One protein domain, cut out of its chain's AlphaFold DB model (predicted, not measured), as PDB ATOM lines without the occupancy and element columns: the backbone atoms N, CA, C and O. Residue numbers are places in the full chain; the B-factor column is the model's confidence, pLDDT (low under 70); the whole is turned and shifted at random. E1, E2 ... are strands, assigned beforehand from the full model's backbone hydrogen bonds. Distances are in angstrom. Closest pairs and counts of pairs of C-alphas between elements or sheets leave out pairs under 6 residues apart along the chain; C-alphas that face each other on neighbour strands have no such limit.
ATOM      1  N   ARG A  57      47.441  29.010  -9.480       73.81
ATOM      2  CA  ARG A  57      46.827  30.295  -9.175       73.81
ATOM      3  C   ARG A  57      45.419  30.216  -8.587       73.81
ATOM      4  O   ARG A  57      45.099  31.079  -7.786       73.81
ATOM      5  N   TYR A  58      44.563  29.268  -8.969       77.62
ATOM      6  CA  TYR A  58      43.170  29.247  -8.497       77.62
ATOM      7  C   TYR A  58      42.852  27.946  -7.762       77.62
ATOM      8  O   TYR A  58      43.174  26.871  -8.255       77.62
ATOM      9  N   GLN A  59      42.196  28.039  -6.605       80.25
ATOM     10  CA  GLN A  59      41.813  26.896  -5.775       80.25
ATOM     11  C   GLN A  59      40.317  26.928  -5.461       80.25
ATOM     12  O   GLN A  59      39.780  27.967  -5.079       80.25
ATOM     13  N   MET A  60      39.642  25.781  -5.576       81.38
ATOM     14  CA  MET A  60      38.285  25.605  -5.056       81.38
ATOM     15  C   MET A  60      38.310  25.110  -3.613       81.38
ATOM     16  O   MET A  60      39.019  24.160  -3.290       81.38
ATOM     17  N   VAL A  61      37.485  25.721  -2.766       76.44
ATOM     18  CA  VAL A  61      37.324  25.359  -1.353       76.44
ATOM     19  C   VAL A  61      35.842  25.144  -1.067       76.44
ATOM     20  O   VAL A  61      35.011  25.939  -1.499       76.44
ATOM     21  N   ALA A  62      35.496  24.083  -0.340       79.06
ATOM     22  CA  ALA A  62      34.122  23.802   0.074       79.06
ATOM     23  C   ALA A  62      34.047  23.607   1.594       79.06
ATOM     24  O   ALA A  62      34.862  22.880   2.157       79.06
ATOM     25  N   ASP A  63      33.061  24.226   2.248       66.19
ATOM     26  CA  ASP A  63      32.840  24.137   3.707       66.19
ATOM     27  C   ASP A  63      31.676  23.195   4.092       66.19
ATOM     28  O   ASP A  63      31.202  23.180   5.227       66.19
ATOM     29  N   GLY A  64      31.190  22.412   3.123       64.81
ATOM     30  CA  GLY A  64      30.033  21.524   3.263       64.81
ATOM     31  C   GLY A  64      28.677  22.196   3.017       64.81
ATOM     32  O   GLY A  64      27.692  21.489   2.818       64.81
ATOM     33  N   LYS A  65      28.605  23.533   2.974       71.94
ATOM     34  CA  LYS A  65      27.385  24.295   2.638       71.94
ATOM     35  C   LYS A  65      27.578  25.229   1.447       71.94
ATOM     36  O   LYS A  65      26.626  25.513   0.728       71.94
ATOM     37  N   GLN A  66      28.790  25.728   1.263       77.25
ATOM     38  CA  GLN A  66      29.170  26.710   0.265       77.25
ATOM     39  C   GLN A  66      30.426  26.242  -0.461       77.25
ATOM     40  O   GLN A  66      31.242  25.482   0.068       77.25
ATOM     41  N   VAL A  67      30.565  26.714  -1.695       81.88
ATOM     42  CA  VAL A  67      31.739  26.485  -2.532       81.88
ATOM     43  C   VAL A  67      32.316  27.843  -2.904       81.88
ATOM     44  O   VAL A  67      31.581  28.771  -3.244       81.88
ATOM     45  N   PHE A  68      33.633  27.955  -2.835       81.75
ATOM     46  CA  PHE A  68      34.381  29.167  -3.118       81.75
ATOM     47  C   PHE A  68      35.458  28.891  -4.157       81.75
ATOM     48  O   PHE A  68      36.041  27.809  -4.184       81.75
ATOM     49  N   LEU A  69      35.736  29.892  -4.981       83.62
ATOM     50  CA  LEU A  69      36.915  29.965  -5.828       83.62
ATOM     51  C   LEU A  69      37.848  31.022  -5.242       83.62
ATOM     52  O   LEU A  69      37.401  32.131  -4.955       83.62
ATOM     53  N   VAL A  70      39.121  30.690  -5.070       79.62
ATOM     54  CA  VAL A  70      40.135  31.559  -4.463       79.62
ATOM     55  C   VAL A  70      41.282  31.762  -5.448       79.62
ATOM     56  O   VAL A  70      41.835  30.787  -5.944       79.62
ATOM     57  N   ASP A  71      41.654  33.012  -5.729       80.56
ATOM     58  CA  ASP A  71      42.909  33.362  -6.413       80.56
ATOM     59  C   ASP A  71      44.043  33.366  -5.381       80.56
ATOM     60  O   ASP A  71      44.138  34.285  -4.570       80.56
ATOM     61  N   LEU A  72      44.906  32.358  -5.410       77.25
ATOM     62  CA  LEU A  72      46.074  32.210  -4.542       77.25
ATOM     63  C   LEU A  72      47.127  33.304  -4.770       77.25
ATOM     64  O   LEU A  72      47.928  33.557  -3.876       77.25
ATOM     65  N   ALA A  73      47.132  33.975  -5.928       73.56
ATOM     66  CA  ALA A  73      48.099  35.037  -6.204       73.56
ATOM     67  C   ALA A  73      47.724  36.371  -5.542       73.56
ATOM     68  O   ALA A  73      48.602  37.121  -5.131       73.56
ATOM     69  N   ASN A  74      46.425  36.678  -5.452       72.44
ATOM     70  CA  ASN A  74      45.941  37.991  -5.000       72.44
ATOM     71  C   ASN A  74      44.965  37.917  -3.818       72.44
ATOM     72  O   ASN A  74      44.511  38.946  -3.330       72.44
ATOM     73  N   GLY A  75      44.579  36.717  -3.386       73.06
ATOM     74  CA  GLY A  75      43.593  36.508  -2.329       73.06
ATOM     75  C   GLY A  75      42.163  36.905  -2.707       73.06
ATOM     76  O   GLY A  75      41.375  37.186  -1.804       73.06
ATOM     77  N   ARG A  76      41.820  36.956  -4.007       80.88
ATOM     78  CA  ARG A  76      40.440  37.219  -4.463       80.88
ATOM     79  C   ARG A  76      39.565  36.017  -4.179       80.88
ATOM     80  O   ARG A  76      39.981  34.895  -4.458       80.88
ATOM     81  N   VAL A  77      38.338  36.259  -3.737       80.25
ATOM     82  CA  VAL A  77      37.371  35.184  -3.521       80.25
ATOM     83  C   VAL A  77      36.064  35.440  -4.252       80.25
ATOM     84  O   VAL A  77      35.535  36.557  -4.293       80.25
ATOM     85  N   TRP A  78      35.533  34.355  -4.806       86.31
ATOM     86  CA  TRP A  78      34.191  34.286  -5.346       86.31
ATOM     87  C   TRP A  78      33.415  33.144  -4.696       86.31
ATOM     88  O   TRP A  78      33.941  32.045  -4.537       86.31
ATOM     89  N   ARG A  79      32.148  33.380  -4.363       83.19
ATOM     90  CA  ARG A  79      31.223  32.357  -3.877       83.19
ATOM     91  C   ARG A  79      30.404  31.801  -5.032       83.19
ATOM     92  O   ARG A  79      29.796  32.560  -5.785       83.19
ATOM     93  N   TYR A  80      30.360  30.483  -5.119       83.88
ATOM     94  CA  TYR A  80      29.498  29.768  -6.040       83.88
ATOM     95  C   TYR A  80      28.021  29.996  -5.703       83.88
ATOM     96  O   TYR A  80      27.627  29.968  -4.533       83.88
ATOM     97  N   PHE A  81      27.198  30.184  -6.725       81.81
ATOM     98  CA  PHE A  81      25.748  30.177  -6.602       81.81
ATOM     99  C   PHE A  81      25.139  29.311  -7.697       81.81
ATOM    100  O   PHE A  81      25.666  29.218  -8.805       81.81
ATOM    101  N   HIS A  82      24.000  28.715  -7.368       84.44
ATOM    102  CA  HIS A  82      23.160  28.002  -8.309       84.44
ATOM    103  C   HIS A  82      21.708  28.350  -7.991       84.44
ATOM    104  O   HIS A  82      21.164  27.945  -6.964       84.44
ATOM    105  N   ASN A  83      21.118  29.162  -8.855       81.19
ATOM    106  CA  ASN A  83      19.729  29.567  -8.793       81.19
ATOM    107  C   ASN A  83      18.929  28.611  -9.670       81.19
ATOM    108  O   ASN A  83      19.166  28.535 -10.873       81.19
ATOM    109  N   THR A  84      17.970  27.906  -9.080       81.12
ATOM    110  CA  THR A  84      17.043  27.038  -9.813       81.12
ATOM    111  C   THR A  84      15.635  27.618  -9.773       81.12
ATOM    112  O   THR A  84      15.257  28.322  -8.829       81.12
ATOM    113  N   LYS A  85      14.818  27.306 -10.783       78.44
ATOM    114  CA  LYS A  85      13.393  27.682 -10.773       78.44
ATOM    115  C   LYS A  85      12.637  27.030  -9.619       78.44
ATOM    116  O   LYS A  85      11.737  27.635  -9.047       78.44
ATOM    117  N   GLU A  86      13.048  25.822  -9.248       78.69
ATOM    118  CA  GLU A  86      12.515  25.056  -8.117       78.69
ATOM    119  C   GLU A  86      12.741  25.772  -6.777       78.69
ATOM    120  O   GLU A  86      11.897  25.702  -5.888       78.69
ATOM    121  N   ALA A  87      13.840  26.522  -6.655       72.62
ATOM    122  CA  ALA A  87      14.143  27.365  -5.502       72.62
ATOM    123  C   ALA A  87      13.461  28.752  -5.553       72.62
ATOM    124  O   ALA A  87      13.728  29.594  -4.697       72.62
ATOM    125  N   GLY A  88      12.585  29.006  -6.534       75.00
ATOM    126  CA  GLY A  88      11.804  30.243  -6.643       75.00
ATOM    127  C   GLY A  88      12.464  31.369  -7.445       75.00
ATOM    128  O   GLY A  88      11.971  32.497  -7.420       75.00
ATOM    129  N   PHE A  89      13.552  31.098  -8.174       78.88
ATOM    130  CA  PHE A  89      14.179  32.094  -9.047       78.88
ATOM    131  C   PHE A  89      13.486  32.171 -10.412       78.88
ATOM    132  O   PHE A  89      13.110  31.161 -11.004       78.88
ATOM    133  N   SER A  90      13.348  33.385 -10.952       78.50
ATOM    134  CA  SER A  90      12.713  33.621 -12.261       78.50
ATOM    135  C   SER A  90      13.493  33.011 -13.432       78.50
ATOM    136  O   SER A  90      12.924  32.731 -14.490       78.50
ATOM    137  N   LYS A  91      14.796  32.785 -13.244       79.56
ATOM    138  CA  LYS A  91      15.710  32.228 -14.233       79.56
ATOM    139  C   LYS A  91      16.696  31.281 -13.553       79.56
ATOM    140  O   LYS A  91      17.143  31.552 -12.441       79.56
ATOM    141  N   GLU A  92      17.028  30.199 -14.251       80.25
ATOM    142  CA  GLU A  92      18.114  29.310 -13.845       80.25
ATOM    143  C   GLU A  92      19.447  29.955 -14.197       80.25
ATOM    144  O   GLU A  92      19.640  30.412 -15.330       80.25
ATOM    145  N   ASP A  93      20.328  30.045 -13.210       79.88
ATOM    146  CA  ASP A  93      21.619  30.702 -13.352       79.88
ATOM    147  C   ASP A  93      22.645  30.073 -12.411       79.88
ATOM    148  O   ASP A  93      22.323  29.688 -11.288       79.88
ATOM    149  N   GLU A  94      23.884  29.977 -12.868       81.25
ATOM    150  CA  GLU A  94      24.986  29.374 -12.125       81.25
ATOM    151  C   GLU A  94      26.242  30.207 -12.341       81.25
ATOM    152  O   GLU A  94      26.545  30.637 -13.457       81.25
ATOM    153  N   GLY A  95      27.006  30.424 -11.275       81.25
ATOM    154  CA  GLY A  95      28.264  31.130 -11.412       81.25
ATOM    155  C   GLY A  95      28.938  31.453 -10.097       81.25
ATOM    156  O   GLY A  95      28.711  30.823  -9.068       81.25
ATOM    157  N   PHE A  96      29.797  32.467 -10.153       83.00
ATOM    158  CA  PHE A  96      30.658  32.888  -9.061       83.00
ATOM    159  C   PHE A  96      30.497  34.389  -8.815       83.00
ATOM    160  O   PHE A  96      30.775  35.206  -9.691       83.00
ATOM    161  N   LEU A  97      30.058  34.757  -7.612       81.94
ATOM    162  CA  LEU A  97      29.883  36.150  -7.199       81.94
ATOM    163  C   LEU A  97      31.039  36.589  -6.295       81.94
ATOM    164  O   LEU A  97      31.378  35.844  -5.374       81.94
ATOM    165  N   PRO A  98      31.632  37.779  -6.501       82.75
ATOM    166  CA  PRO A  98      32.649  38.317  -5.602       82.75
ATOM    167  C   PRO A  98      32.139  38.357  -4.158       82.75
ATOM    168  O   PRO A  98      31.023  38.818  -3.911       82.75
ATOM    169  N   LEU A  99      32.950  37.895  -3.205       78.12
ATOM    170  CA  LEU A  99      32.580  37.916  -1.792       78.12
ATOM    171  C   LEU A  99      33.776  38.291  -0.920       78.12
ATOM    172  O   LEU A  99      34.837  37.684  -1.031       78.12
ATOM    173  N   ALA A 100      33.583  39.263  -0.028       73.38
ATOM    174  CA  ALA A 100      34.537  39.544   1.036       73.38
ATOM    175  C   ALA A 100      34.344  38.510   2.151       73.38
ATOM    176  O   ALA A 100      33.236  38.350   2.669       73.38
ATOM    177  N   LEU A 101      35.412  37.802   2.511       68.44
ATOM    178  CA  LEU A 101      35.377  36.742   3.518       68.44
ATOM    179  C   LEU A 101      36.367  37.048   4.628       68.44
ATOM    180  O   LEU A 101      37.488  37.460   4.366       68.44
ATOM    181  N   TYR A 102      35.959  36.810   5.869       66.56
ATOM    182  CA  TYR A 102      36.845  36.892   7.023       66.56
ATOM    183  C   TYR A 102      37.055  35.480   7.556       66.56
ATOM    184  O   TYR A 102      36.105  34.851   8.020       66.56
ATOM    185  N   TYR A 103      38.283  34.974   7.472       61.28
ATOM    186  CA  TYR A 103      38.645  33.645   7.954       61.28
ATOM    187  C   TYR A 103      39.865  33.733   8.867       61.28
ATOM    188  O   TYR A 103      40.837  34.409   8.545       61.28
ATOM    189  N   ALA A 104      39.802  33.088  10.036       59.50
ATOM    190  CA  ALA A 104      40.871  33.104  11.042       59.50
ATOM    191  C   ALA A 104      41.390  34.520  11.401       59.50
ATOM    192  O   ALA A 104      42.574  34.716  11.663       59.50
ATOM    193  N   GLY A 105      40.505  35.525  11.399       58.25
ATOM    194  CA  GLY A 105      40.866  36.923  11.668       58.25
ATOM    195  C   GLY A 105      41.520  37.663  10.495       58.25
ATOM    196  O   GLY A 105      41.845  38.839  10.638       58.25
ATOM    197  N   GLN A 106      41.680  37.024   9.332       59.16
ATOM    198  CA  GLN A 106      42.182  37.649   8.110       59.16
ATOM    199  C   GLN A 106      41.054  37.940   7.120       59.16
ATOM    200  O   GLN A 106      40.160  37.119   6.910       59.16
ATOM    201  N   LYS A 107      41.096  39.130   6.508       71.44
ATOM    202  CA  LYS A 107      40.187  39.522   5.428       71.44
ATOM    203  C   LYS A 107      40.734  39.007   4.098       71.44
ATOM    204  O   LYS A 107      41.820  39.399   3.686       71.44
ATOM    205  N   HIS A 108      39.944  38.201   3.407       70.06
ATOM    206  CA  HIS A 108      40.125  37.870   2.003       70.06
ATOM    207  C   HIS A 108      39.317  38.839   1.147       70.06
ATOM    208  O   HIS A 108      38.159  39.154   1.451       70.06
ATOM    209  N   TYR A 109      39.946  39.326   0.086       72.75
ATOM    210  CA  TYR A 109      39.380  40.374  -0.743       72.75
ATOM    211  C   TYR A 109      38.317  39.802  -1.672       72.75
ATOM    212  O   TYR A 109      38.492  38.749  -2.289       72.75
ATOM    213  N   ALA A 110      37.220  40.533  -1.833       77.38
ATOM    214  CA  ALA A 110      36.308  40.244  -2.921       77.38
ATOM    215  C   ALA A 110      37.020  40.525  -4.248       77.38
ATOM    216  O   ALA A 110      37.815  41.457  -4.370       77.38
ATOM    217  N   ALA A 111      36.693  39.770  -5.290       73.62
ATOM    218  CA  ALA A 111      37.260  40.032  -6.608       73.62
ATOM    219  C   ALA A 111      36.984  41.444  -7.151       73.62
ATOM    220  O   ALA A 111      37.762  41.930  -7.969       73.62
ATOM    221  N   SER A 112      35.912  42.088  -6.677       74.56
ATOM    222  CA  SER A 112      35.555  43.479  -6.966       74.56
ATOM    223  C   SER A 112      36.422  44.511  -6.239       74.56
ATOM    224  O   SER A 112      36.421  45.669  -6.631       74.56
ATOM    225  N   GLU A 113      37.128  44.121  -5.172       72.00
ATOM    226  CA  GLU A 113      37.974  45.019  -4.371       72.00
ATOM    227  C   GLU A 113      39.402  45.133  -4.917       72.00
ATOM    228  O   GLU A 113      40.127  46.044  -4.525       72.00
ATOM    229  N   ILE A 114      39.823  44.229  -5.807       67.06
ATOM    230  CA  ILE A 114      41.174  44.252  -6.368       67.06
ATOM    231  C   ILE A 114      41.126  44.752  -7.807       67.06
ATOM    232  O   ILE A 114      40.447  44.175  -8.663       67.06
ATOM    233  N   GLU A 115      41.915  45.785  -8.084       66.00
ATOM    234  CA  GLU A 115      42.082  46.338  -9.425       66.00
ATOM    235  C   GLU A 115      42.505  45.224 -10.402       66.00
ATOM    236  O   GLU A 115      43.347  44.383 -10.058       66.00
ATOM    237  N   PRO A 116      41.871  45.094 -11.579       57.81
ATOM    238  CA  PRO A 116      42.287  44.096 -12.553       57.81
ATOM    239  C   PRO A 116      43.764  44.316 -12.921       57.81
ATOM    240  O   PRO A 116      44.192  45.463 -13.039       57.81
ATOM    241  N   PRO A 117      44.562  43.246 -13.102       54.78
ATOM    242  CA  PRO A 117      45.937  43.409 -13.553       54.78
ATOM    243  C   PRO A 117      45.952  44.193 -14.877       54.78
ATOM    244  O   PRO A 117      45.065  43.976 -15.714       54.78
ATOM    245  N   PRO A 118      46.928  45.096 -15.082       42.88
ATOM    246  CA  PRO A 118      46.997  45.906 -16.290       42.88
ATOM    247  C   PRO A 118      47.060  44.984 -17.514       42.88
ATOM    248  O   PRO A 118      47.987  44.188 -17.657       42.88
TER     249      PRO A 118
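AT A GLANCE: This is residues 57 to 118 of the 133 residues of an uncharacterized protein of Deltaproteobacteria bacterium CG07_land_8_20_14_0_80_60_11 (UniProt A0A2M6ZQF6). You are looking at one strongly twisted, branched sheet, in which the long strand E3 has hairpin strands E1 and E2 on one side and E4 and the small hairpin E5 and E6 on the other. The hairpin of E3 and E4 reaches far to one end and makes the length of the domain, while residues 111 to 118 form a tail without a named element. The printed part has 62 residues with six named strands, E1 to E6 in chain order, and no named helix; the class is all strand, and the pairing is mixed. The whole is loose, with a radius of gyration of the C-alphas of 13.3 A and spans of 37 by 30 by 18 A.

HOW THE PARTS SIT: Start at E1, residues 58 to 62, and E2, residues 67 to 71, an antiparallel hairpin at 156 degrees, where N 59 and O 70 are 2.8 A apart. E3, residues 76 to 83, is the antiparallel neighbour of E2 at 151 degrees, with N 69 and O 78 2.8 A apart. E4, residues 93 to 98, forms a hairpin with E3 at 156 degrees, with N 79 and O 97 2.8 A apart. E1 to E4 are a meander, each strand the antiparallel neighbour of the one before. E4 runs on into E5, residues 101 to 103, across a break of 2 residues at 65 degrees. E5 and E6, residues 106 to 110, are an antiparallel hairpin at 159 degrees, with N 108 and O 101 2.7 A apart. E6 is also parallel to E3 at 61 degrees, where N 77 and O 109 are 2.9 A apart. The pairing is staggered: E3 pairs with E6 over residues 76 to 77 and with E4 over residues 78 to 83. The closest C-alphas of E4 and E6, those of Pro 98 and Ala 110, are 4.9 A apart. E1 and E5, for instance, are apart.

IN THESE COORDINATES: Find C-alpha 58 at (43.170, 29.247, -8.497), where E1 begins its 13.6 A; E2 is 13.7 A long. E3 runs 22.5 A from C-alpha 76 at (40.440, 37.219, -4.463), and E4 15.5 A. E5 is 6.3 A long, and E6 covers 12.8 A to C-alpha 110 at (36.308, 40.244, -2.921).

THE WHOLE: The two C-alphas farthest apart, those of Glu 86 and Pro 118, are 41.1 A apart. The printed part has no cut. The link from E3 to E4 is short with 9 residues, and the other four are tight. In this model the mean pLDDT of the printed part is 74.7; look for values under 70 at residues 63 to 64, 101 to 106 and 114 to 118.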